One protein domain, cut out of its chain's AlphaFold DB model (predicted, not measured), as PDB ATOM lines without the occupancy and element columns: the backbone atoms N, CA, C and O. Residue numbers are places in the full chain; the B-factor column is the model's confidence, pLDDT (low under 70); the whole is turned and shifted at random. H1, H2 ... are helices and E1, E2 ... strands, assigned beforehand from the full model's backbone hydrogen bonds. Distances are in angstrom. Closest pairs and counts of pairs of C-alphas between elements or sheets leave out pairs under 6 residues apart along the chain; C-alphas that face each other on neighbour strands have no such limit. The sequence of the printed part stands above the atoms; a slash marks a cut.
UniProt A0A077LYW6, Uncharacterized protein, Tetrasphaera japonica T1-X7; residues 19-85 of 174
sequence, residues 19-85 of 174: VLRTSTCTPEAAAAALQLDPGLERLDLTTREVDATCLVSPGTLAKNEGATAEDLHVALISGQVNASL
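Overview. This is residues 19 to 85 of the 174 residues of an uncharacterized protein of Tetrasphaera japonica T1-X7 (UniProt A0A077LYW6). A hairpin of two strands, E1 and E2, makes a wall along one side of a small body, with H1 packed over it and H3 running away from E2, its residues 69 to 72 nearest the strand. The short H2 sits past the end of the hairpin away from its turn, and residues 79 to 85 fold back after H3. The printed part has 67 residues, in the order H1, E1, E2, H2, H3; the sheet E1 - E2 is antiparallel and the class is mixed, helices and strands. It is compact, with a radius of gyration of the C-alphas of 10.8 A and spans of 30 by 22 by 19 A.

Along the chain. Start at Val 19 and go on to C-alpha 27 at (203.596, 139.440, 158.899), where H1 begins; it holds residues 27 to 33. Find E1 at residues 45 to 50, 16.3 A long, and E2 at residues 53 to 58, 16.8 A long. H2 follows at residues 60 to 64, and H3, residues 69 to 78, runs 14.2 A to C-alpha 78 at (203.505, 125.799, 172.198).

Arrangement. Look first at the hairpin E1 and E2, antiparallel at 154 degrees: N 48 and O 55 are 2.9 A apart and N 55 and O 48 2.8 A, within hydrogen-bond range. Residues 19 to 20 pair antiparallel with residues 54 to 55 of E2. The closest C-alphas of H1 and E1 are those of Pro 27 and Leu 45, 5.7 A apart; for E2 and H3 they are Ser 57 and Ala 69, 5.9 A. H1 and H3 are only just apart, at 8.1 A. In H1, H2 and H3 every O i to N i+4 pair is within hydrogen-bond range.

Size, cuts and confidence. The C-alphas farthest apart, those of Asp 51 and Ala 83, are 31.1 A apart. The printed part has no cut. The link from H1 to E1, 11 residues, is long, and in it residues 37 to 41 of this predicted model have pLDDT under 70.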
ATOM      1  N   VAL A  19     204.306 141.966 171.458       88.88
ATOM      2  CA  VAL A  19     205.522 142.715 171.152       88.88
ATOM      3  C   VAL A  19     206.610 141.740 170.713       88.88
ATOM      4  O   VAL A  19     207.078 140.940 171.523       88.88
ATOM      5  N   LEU A  20     207.040 141.820 169.452       84.81
ATOM      6  CA  LEU A  20     208.138 141.022 168.912       84.81
ATOM      7  C   LEU A  20     209.351 141.893 168.570       84.81
ATOM      8  O   LEU A  20     209.240 143.013 168.066       84.81
ATOM      9  N   ARG A  21     210.541 141.337 168.816       81.00
ATOM     10  CA  ARG A  21     211.812 141.895 168.342       81.00
ATOM     11  C   ARG A  21     212.216 141.178 167.060       81.00
ATOM     12  O   ARG A  21     212.864 140.137 167.115       81.00
ATOM     13  N   THR A  22     211.821 141.734 165.921       78.50
ATOM     14  CA  THR A  22     212.194 141.247 164.586       78.50
ATOM     15  C   THR A  22     213.043 142.294 163.863       78.50
ATOM     16  O   THR A  22     212.934 143.485 164.143       78.50
ATOM     17  N   SER A  23     213.910 141.868 162.940       78.06
ATOM     18  CA  SER A  23     214.719 142.788 162.119       78.06
ATOM     19  C   SER A  23     213.883 143.581 161.107       78.06
ATOM     20  O   SER A  23     214.292 144.659 160.686       78.06
ATOM     21  N   THR A  24     212.718 143.054 160.725       87.44
ATOM     22  CA  THR A  24     211.720 143.696 159.861       87.44
ATOM     23  C   THR A  24     210.326 143.481 160.441       87.44
ATOM     24  O   THR A  24     210.005 142.372 160.875       87.44
ATOM     25  N   CYS A  25     209.473 144.507 160.436       89.75
ATOM     26  CA  CYS A  25     208.114 144.404 160.976       89.75
ATOM     27  C   CYS A  25     207.076 144.036 159.903       89.75
ATOM     28  O   CYS A  25     206.208 144.836 159.548       89.75
ATOM     29  N   THR A  26     207.166 142.809 159.382       89.12
ATOM     30  CA  THR A  26     206.210 142.249 158.410       89.12
ATOM     31  C   THR A  26     205.495 141.019 158.982       89.12
ATOM     32  O   THR A  26     206.047 140.376 159.884       89.12
ATOM     33  N   PRO A  27     204.295 140.658 158.484       87.00
ATOM     34  CA  PRO A  27     203.596 139.440 158.899       87.00
ATOM     35  C   PRO A  27     204.443 138.171 158.763       87.00
ATOM     36  O   PRO A  27     204.417 137.322 159.647       87.00
ATOM     37  N   GLU A  28     205.244 138.067 157.704       82.81
ATOM     38  CA  GLU A  28     206.103 136.911 157.434       82.81
ATOM     39  C   GLU A  28     207.243 136.820 158.456       82.81
ATOM     40  O   GLU A  28     207.512 135.754 159.009       82.81
ATOM     41  N   ALA A  29     207.885 137.952 158.764       83.81
ATOM     42  CA  ALA A  29     208.927 138.010 159.784       83.81
ATOM     43  C   ALA A  29     208.366 137.743 161.189       83.81
ATOM     44  O   ALA A  29     209.035 137.112 162.007       83.81
ATOM     45  N   ALA A  30     207.137 138.190 161.465       86.06
ATOM     46  CA  ALA A  30     206.429 137.869 162.696       86.06
ATOM     47  C   ALA A  30     206.119 136.367 162.795       86.06
ATOM     48  O   ALA A  30     206.446 135.764 163.811       86.06
ATOM     49  N   ALA A  31     205.567 135.749 161.746       83.06
ATOM     50  CA  ALA A  31     205.291 134.312 161.704       83.06
ATOM     51  C   ALA A  31     206.563 133.475 161.923       83.06
ATOM     52  O   ALA A  31     206.584 132.595 162.783       83.06
ATOM     53  N   ALA A  32     207.660 133.829 161.245       81.19
ATOM     54  CA  ALA A  32     208.953 133.179 161.444       81.19
ATOM     55  C   ALA A  32     209.485 133.346 162.881       81.19
ATOM     56  O   ALA A  32     210.026 132.405 163.460       81.19
ATOM     57  N   ALA A  33     209.312 134.525 163.491       79.44
ATOM     58  CA  ALA A  33     209.702 134.771 164.881       79.44
ATOM     59  C   ALA A  33     208.845 133.998 165.898       79.44
ATOM     60  O   ALA A  33     209.326 133.690 166.988       79.44
ATOM     61  N   LEU A  34     207.611 133.640 165.533       74.81
ATOM     62  CA  LEU A  34     206.752 132.734 166.296       74.81
ATOM     63  C   LEU A  34     207.165 131.254 166.137       74.81
ATOM     64  O   LEU A  34     206.505 130.390 166.701       74.81
ATOM     65  N   GLN A  35     208.245 130.961 165.394       73.81
ATOM     66  CA  GLN A  35     208.683 129.602 165.028       73.81
ATOM     67  C   GLN A  35     207.606 128.796 164.292       73.81
ATOM     68  O   GLN A  35     207.643 127.568 164.256       73.81
ATOM     69  N   LEU A  36     206.650 129.497 163.691       70.19
ATOM     70  CA  LEU A  36     205.654 128.916 162.812       70.19
ATOM     71  C   LEU A  36     206.296 128.846 161.436       70.19
ATOM     72  O   LEU A  36     206.909 129.828 161.020       70.19
ATOM     73  N   ASP A  37     206.207 127.708 160.749       61.59
ATOM     74  CA  ASP A  37     206.721 127.609 159.384       61.59
ATOM     75  C   ASP A  37     205.805 128.428 158.456       61.59
ATOM     76  O   ASP A  37     204.688 127.990 158.149       61.59
ATOM     77  N   PRO A  38     206.237 129.621 157.999       55.38
ATOM     78  CA  PRO A  38     205.397 130.472 157.162       55.38
ATOM     79  C   PRO A  38     205.160 129.841 155.781       55.38
ATOM     80  O   PRO A  38     204.201 130.181 155.094       55.38
ATOM     81  N   GLY A  39     206.010 128.888 155.377       53.22
ATOM     82  CA  GLY A  39     205.867 128.121 154.147       53.22
ATOM     83  C   GLY A  39     204.839 126.994 154.236       53.22
ATOM     84  O   GLY A  39     204.489 126.437 153.197       53.22
ATOM     85  N   LEU A  40     204.344 126.669 155.433       53.72
ATOM     86  CA  LEU A  40     203.351 125.616 155.652       53.72
ATOM     87  C   LEU A  40     202.013 126.164 156.152       53.72
ATOM     88  O   LEU A  40     200.977 125.586 155.839       53.72
ATOM     89  N   GLU A  41     202.004 127.281 156.883       67.75
ATOM     90  CA  GLU A  41     200.783 127.832 157.475       67.75
ATOM     91  C   GLU A  41     200.635 129.323 157.166       67.75
ATOM     92  O   GLU A  41     201.398 130.166 157.639       67.75
ATOM     93  N   ARG A  42     199.603 129.669 156.390       79.31
ATOM     94  CA  ARG A  42     199.268 131.068 156.128       79.31
ATOM     95  C   ARG A  42     198.499 131.644 157.311       79.31
ATOM     96  O   ARG A  42     197.394 131.194 157.603       79.31
ATOM     97  N   LEU A  43     199.049 132.671 157.947       85.81
ATOM     98  CA  LEU A  43     198.442 133.314 159.113       85.81
ATOM     99  C   LEU A  43     197.818 134.663 158.747       85.81
ATOM    100  O   LEU A  43     198.399 135.440 157.990       85.81
ATOM    101  N   ASP A  44     196.651 134.962 159.313       89.94
ATOM    102  CA  ASP A  44     196.042 136.290 159.242       89.94
ATOM    103  C   ASP A  44     196.606 137.153 160.371       89.94
ATOM    104  O   ASP A  44     196.095 137.161 161.492       89.94
ATOM    105  N   LEU A  45     197.701 137.853 160.080       90.19
ATOM    106  CA  LEU A  45     198.399 138.727 161.022       90.19
ATOM    107  C   LEU A  45     198.429 140.163 160.507       90.19
ATOM    108  O   LEU A  45     198.556 140.426 159.313       90.19
ATOM    109  N   THR A  46     198.379 141.116 161.431       92.06
ATOM    110  CA  THR A  46     198.689 142.523 161.174       92.06
ATOM    111  C   THR A  46     199.893 142.929 162.003       92.06
ATOM    112  O   THR A  46     199.912 142.718 163.218       92.06
ATOM    113  N   THR A  47     200.870 143.559 161.357       92.31
ATOM    114  CA  THR A  47     202.058 144.102 162.016       92.31
ATOM    115  C   THR A  47     202.082 145.623 161.956       92.31
ATOM    116  O   THR A  47     201.602 146.239 161.003       92.31
ATOM    117  N   ARG A  48     202.633 146.250 162.996       93.12
ATOM    118  CA  ARG A  48     202.852 147.695 163.060       93.12
ATOM    119  C   ARG A  48     204.154 147.993 163.786       93.12
ATOM    120  O   ARG A  48     204.343 147.561 164.918       93.12
ATOM    121  N   GLU A  49     205.016 148.784 163.162       92.69
ATOM    122  CA  GLU A  49     206.249 149.242 163.795       92.69
ATOM    123  C   GLU A  49     205.991 150.470 164.681       92.69
ATOM    124  O   GLU A  49     205.316 151.419 164.266       92.69
ATOM    125  N   VAL A  50     206.516 150.445 165.907       89.69
ATOM    126  CA  VAL A  50     206.510 151.562 166.863       89.69
ATOM    127  C   VAL A  50     207.860 151.580 167.574       89.69
ATOM    128  O   VAL A  50     208.230 150.586 168.187       89.69
ATOM    129  N   ASP A  51     208.601 152.686 167.476       86.19
ATOM    130  CA  ASP A  51     209.900 152.879 168.142       86.19
ATOM    131  C   ASP A  51     210.861 151.680 167.982       86.19
ATOM    132  O   ASP A  51     211.369 151.124 168.958       86.19
ATOM    133  N   ALA A  52     211.076 151.250 166.731       83.12
ATOM    134  CA  ALA A  52     211.913 150.099 166.357       83.12
ATOM    135  C   ALA A  52     211.476 148.749 166.967       83.12
ATOM    136  O   ALA A  52     212.252 147.795 167.037       83.12
ATOM    137  N   THR A  53     210.225 148.660 167.410       87.06
ATOM    138  CA  THR A  53     209.602 147.449 167.937       87.06
ATOM    139  C   THR A  53     208.454 147.027 167.030       87.06
ATOM    140  O   THR A  53     207.707 147.876 166.539       87.06
ATOM    141  N   CYS A  54     208.282 145.721 166.814       91.25
ATOM    142  CA  CYS A  54     207.179 145.216 166.010       91.25
ATOM    143  C   CYS A  54     206.008 144.792 166.895       91.25
ATOM    144  O   CYS A  54     206.123 143.879 167.713       91.25
ATOM    145  N   LEU A  55     204.870 145.456 166.724       92.88
ATOM    146  CA  LEU A  55     203.603 145.060 167.319       92.88
ATOM    147  C   LEU A  55     202.896 144.105 166.363       92.88
ATOM    148  O   LEU A  55     202.710 144.436 165.193       92.88
ATOM    149  N   VAL A  56     202.487 142.945 166.861       91.88
ATOM    150  CA  VAL A  56     201.801 141.906 166.089       91.88
ATOM    151  C   VAL A  56     200.436 141.659 166.704       91.88
ATOM    152  O   VAL A  56     200.317 141.423 167.902       91.88
ATOM    153  N   SER A  57     199.391 141.699 165.890       92.31
ATOM    154  CA  SER A  57     198.028 141.370 166.310       92.31
ATOM    155  C   SER A  57     197.371 140.450 165.286       92.31
ATOM    156  O   SER A  57     197.828 140.411 164.137       92.31
ATOM    157  N   PRO A  58     196.297 139.732 165.653       91.75
ATOM    158  CA  PRO A  58     195.506 139.012 164.668       91.75
ATOM    159  C   PRO A  58     194.984 139.975 163.593       91.75
ATOM    160  O   PRO A  58     194.695 141.148 163.864       91.75
ATOM    161  N   GLY A  59     194.903 139.501 162.357       91.00
ATOM    162  CA  GLY A  59     194.333 140.244 161.244       91.00
ATOM    163  C   GLY A  59     192.814 140.360 161.341       91.00
ATOM    164  O   GLY A  59     192.187 139.956 162.324       91.00
ATOM    165  N   THR A  60     192.206 140.985 160.337       90.88
ATOM    166  CA  THR A  60     190.765 141.277 160.347       90.88
ATOM    167  C   THR A  60     189.914 140.008 160.346       90.88
ATOM    168  O   THR A  60     188.907 139.962 161.050       90.88
ATOM    169  N   LEU A  61     190.295 138.983 159.578       89.94
ATOM    170  CA  LEU A  61     189.545 137.730 159.504       89.94
ATOM    171  C   LEU A  61     189.634 136.980 160.834       89.94
ATOM    172  O   LEU A  61     188.609 136.577 161.375       89.94
ATOM    173  N   ALA A  62     190.834 136.879 161.402       89.75
ATOM    174  CA  ALA A  62     191.059 136.222 162.680       89.75
ATOM    175  C   ALA A  62     190.341 136.939 163.836       89.75
ATOM    176  O   ALA A  62     189.704 136.295 164.669       89.75
ATOM    177  N   LYS A  63     190.368 138.281 163.869       90.69
ATOM    178  CA  LYS A  63     189.633 139.078 164.871       90.69
ATOM    179  C   LYS A  63     188.126 138.854 164.809       90.69
ATOM    180  O   LYS A  63     187.489 138.792 165.857       90.69
ATOM    181  N   ASN A  64     187.554 138.718 163.610       89.94
ATOM    182  CA  ASN A  64     186.122 138.454 163.446       89.94
ATOM    183  C   ASN A  64     185.705 137.088 164.017       89.94
ATOM    184  O   ASN A  64     184.561 136.933 164.437       89.94
ATOM    185  N   GLU A  65     186.638 136.141 164.104       89.06
ATOM    186  CA  GLU A  65     186.454 134.835 164.755       89.06
ATOM    187  C   GLU A  65     186.812 134.841 166.245       89.06
ATOM    188  O   GLU A  65     186.810 133.799 166.899       89.06
ATOM    189  N   GLY A  66     187.137 136.010 166.796       89.00
ATOM    190  CA  GLY A  66     187.491 136.167 168.199       89.00
ATOM    191  C   GLY A  66     188.940 135.825 168.533       89.00
ATOM    192  O   GLY A  66     189.238 135.682 169.714       89.00
ATOM    193  N   ALA A  67     189.841 135.714 167.549       89.81
ATOM    194  CA  ALA A  67     191.266 135.564 167.833       89.81
ATOM    195  C   ALA A  67     191.824 136.810 168.537       89.81
ATOM    196  O   ALA A  67     191.467 137.955 168.229       89.81
ATOM    197  N   THR A  68     192.748 136.582 169.462       91.44
ATOM    198  CA  THR A  68     193.332 137.601 170.337       91.44
ATOM    199  C   THR A  68     194.860 137.520 170.348       91.44
ATOM    200  O   THR A  68     195.462 136.638 169.733       91.44
ATOM    201  N   ALA A  69     195.520 138.452 171.039       89.62
ATOM    202  CA  ALA A  69     196.965 138.366 171.243       89.62
ATOM    203  C   ALA A  69     197.368 137.142 172.083       89.62
ATOM    204  O   ALA A  69     198.493 136.666 171.949       89.62
ATOM    205  N   GLU A  70     196.461 136.610 172.910       88.69
ATOM    206  CA  GLU A  70     196.692 135.379 173.670       88.69
ATOM    207  C   GLU A  70     196.883 134.183 172.733       88.69
ATOM    208  O   GLU A  70     197.807 133.406 172.930       88.69
ATOM    209  N   ASP A  71     196.100 134.074 171.655       88.75
ATOM    210  CA  ASP A  71     196.268 132.995 170.672       88.75
ATOM    211  C   ASP A  71     197.653 133.043 170.004       88.75
ATOM    212  O   ASP A  71     198.278 132.009 169.775       88.75
ATOM    213  N   LEU A  72     198.175 134.250 169.744       87.69
ATOM    214  CA  LEU A  72     199.541 134.440 169.241       87.69
ATOM    215  C   LEU A  72     200.596 134.074 170.289       87.69
ATOM    216  O   LEU A  72     201.636 133.511 169.953       87.69
ATOM    217  N   HIS A  73     200.341 134.391 171.559       86.75
ATOM    218  CA  HIS A  73     201.222 134.035 172.667       86.75
ATOM    219  C   HIS A  73     201.277 132.518 172.891       86.75
ATOM    220  O   HIS A  73     202.360 131.954 173.049       86.75
ATOM    221  N   VAL A  74     200.127 131.844 172.831       86.00
ATOM    222  CA  VAL A  74     200.029 130.382 172.871       86.00
ATOM    223  C   VAL A  74     200.783 129.773 171.694       86.00
ATOM    224  O   VAL A  74     201.580 128.859 171.913       86.00
ATOM    225  N   ALA A  75     200.613 130.303 170.478       83.81
ATOM    226  CA  ALA A  75     201.352 129.835 169.307       83.81
ATOM    227  C   ALA A  75     202.869 129.981 169.484       83.81
ATOM    228  O   ALA A  75     203.605 129.039 169.204       83.81
ATOM    229  N   LEU A  76     203.334 131.101 170.047       83.00
ATOM    230  CA  LEU A  76     204.750 131.319 170.354       83.00
ATOM    231  C   LEU A  76     205.316 130.289 171.345       83.00
ATOM    232  O   LEU A  76     206.453 129.850 171.191       83.00
ATOM    233  N   ILE A  77     204.567 129.943 172.394       83.00
ATOM    234  CA  ILE A  77     205.066 129.066 173.467       83.00
ATOM    235  C   ILE A  77     204.961 127.587 173.086       83.00
ATOM    236  O   ILE A  77     205.848 126.797 173.409       83.00
ATOM    237  N   SER A  78     203.853 127.201 172.457       81.38
ATOM    238  CA  SER A  78     203.505 125.799 172.198       81.38
ATOM    239  C   SER A  78     203.822 125.332 170.779       81.38
ATOM    240  O   SER A  78     203.791 124.129 170.522       81.38
ATOM    241  N   GLY A  79     204.067 126.260 169.849       77.19
ATOM    242  CA  GLY A  79     204.120 125.980 168.413       77.19
ATOM    243  C   GLY A  79     202.760 125.618 167.801       77.19
ATOM    244  O   GLY A  79     202.699 125.275 166.625       77.19
ATOM    245  N   GLN A  80     201.664 125.663 168.570       80.56
ATOM    246  CA  GLN A  80     200.325 125.330 168.088       80.56
ATOM    247  C   GLN A  80     199.574 126.584 167.655       80.56
ATOM    248  O   GLN A  80     199.298 127.475 168.456       80.56
ATOM    249  N   VAL A  81     199.187 126.629 166.383       82.56
ATOM    250  CA  VAL A  81     198.418 127.743 165.829       82.56
ATOM    251  C   VAL A  81     196.930 127.434 165.893       82.56
ATOM    252  O   VAL A  81     196.470 126.440 165.332       82.56
ATOM    253  N   ASN A  82     196.163 128.322 166.526       84.88
ATOM    254  CA  ASN A  82     194.705 128.249 166.523       84.88
ATOM    255  C   ASN A  82     194.156 128.351 165.084       84.88
ATOM    256  O   ASN A  82     194.586 129.204 164.307       84.88
ATOM    257  N   ALA A  83     193.173 127.521 164.725       85.44
ATOM    258  CA  ALA A  83     192.548 127.534 163.402       85.44
ATOM    259  C   ALA A  83     191.920 128.892 163.029       85.44
ATOM    260  O   ALA A  83     191.807 129.198 161.845       85.44
ATOM    261  N   SER A  84     191.551 129.721 164.012       87.19
ATOM    262  CA  SER A  84     191.065 131.090 163.782       87.19
ATOM    263  C   SER A  84     192.145 132.042 163.251       87.19
ATOM    264  O   SER A  84     191.823 132.997 162.551       87.19
ATOM    265  N   LEU A  85     193.424 131.782 163.550       87.00
ATOM    266  CA  LEU A  85     194.565 132.556 163.047       87.00
ATOM    267  C   LEU A  85     194.996 132.122 161.644       87.00
ATOM    268  O   LEU A  85     195.696 132.872 160.965       87.00
TER     269      LEU A  85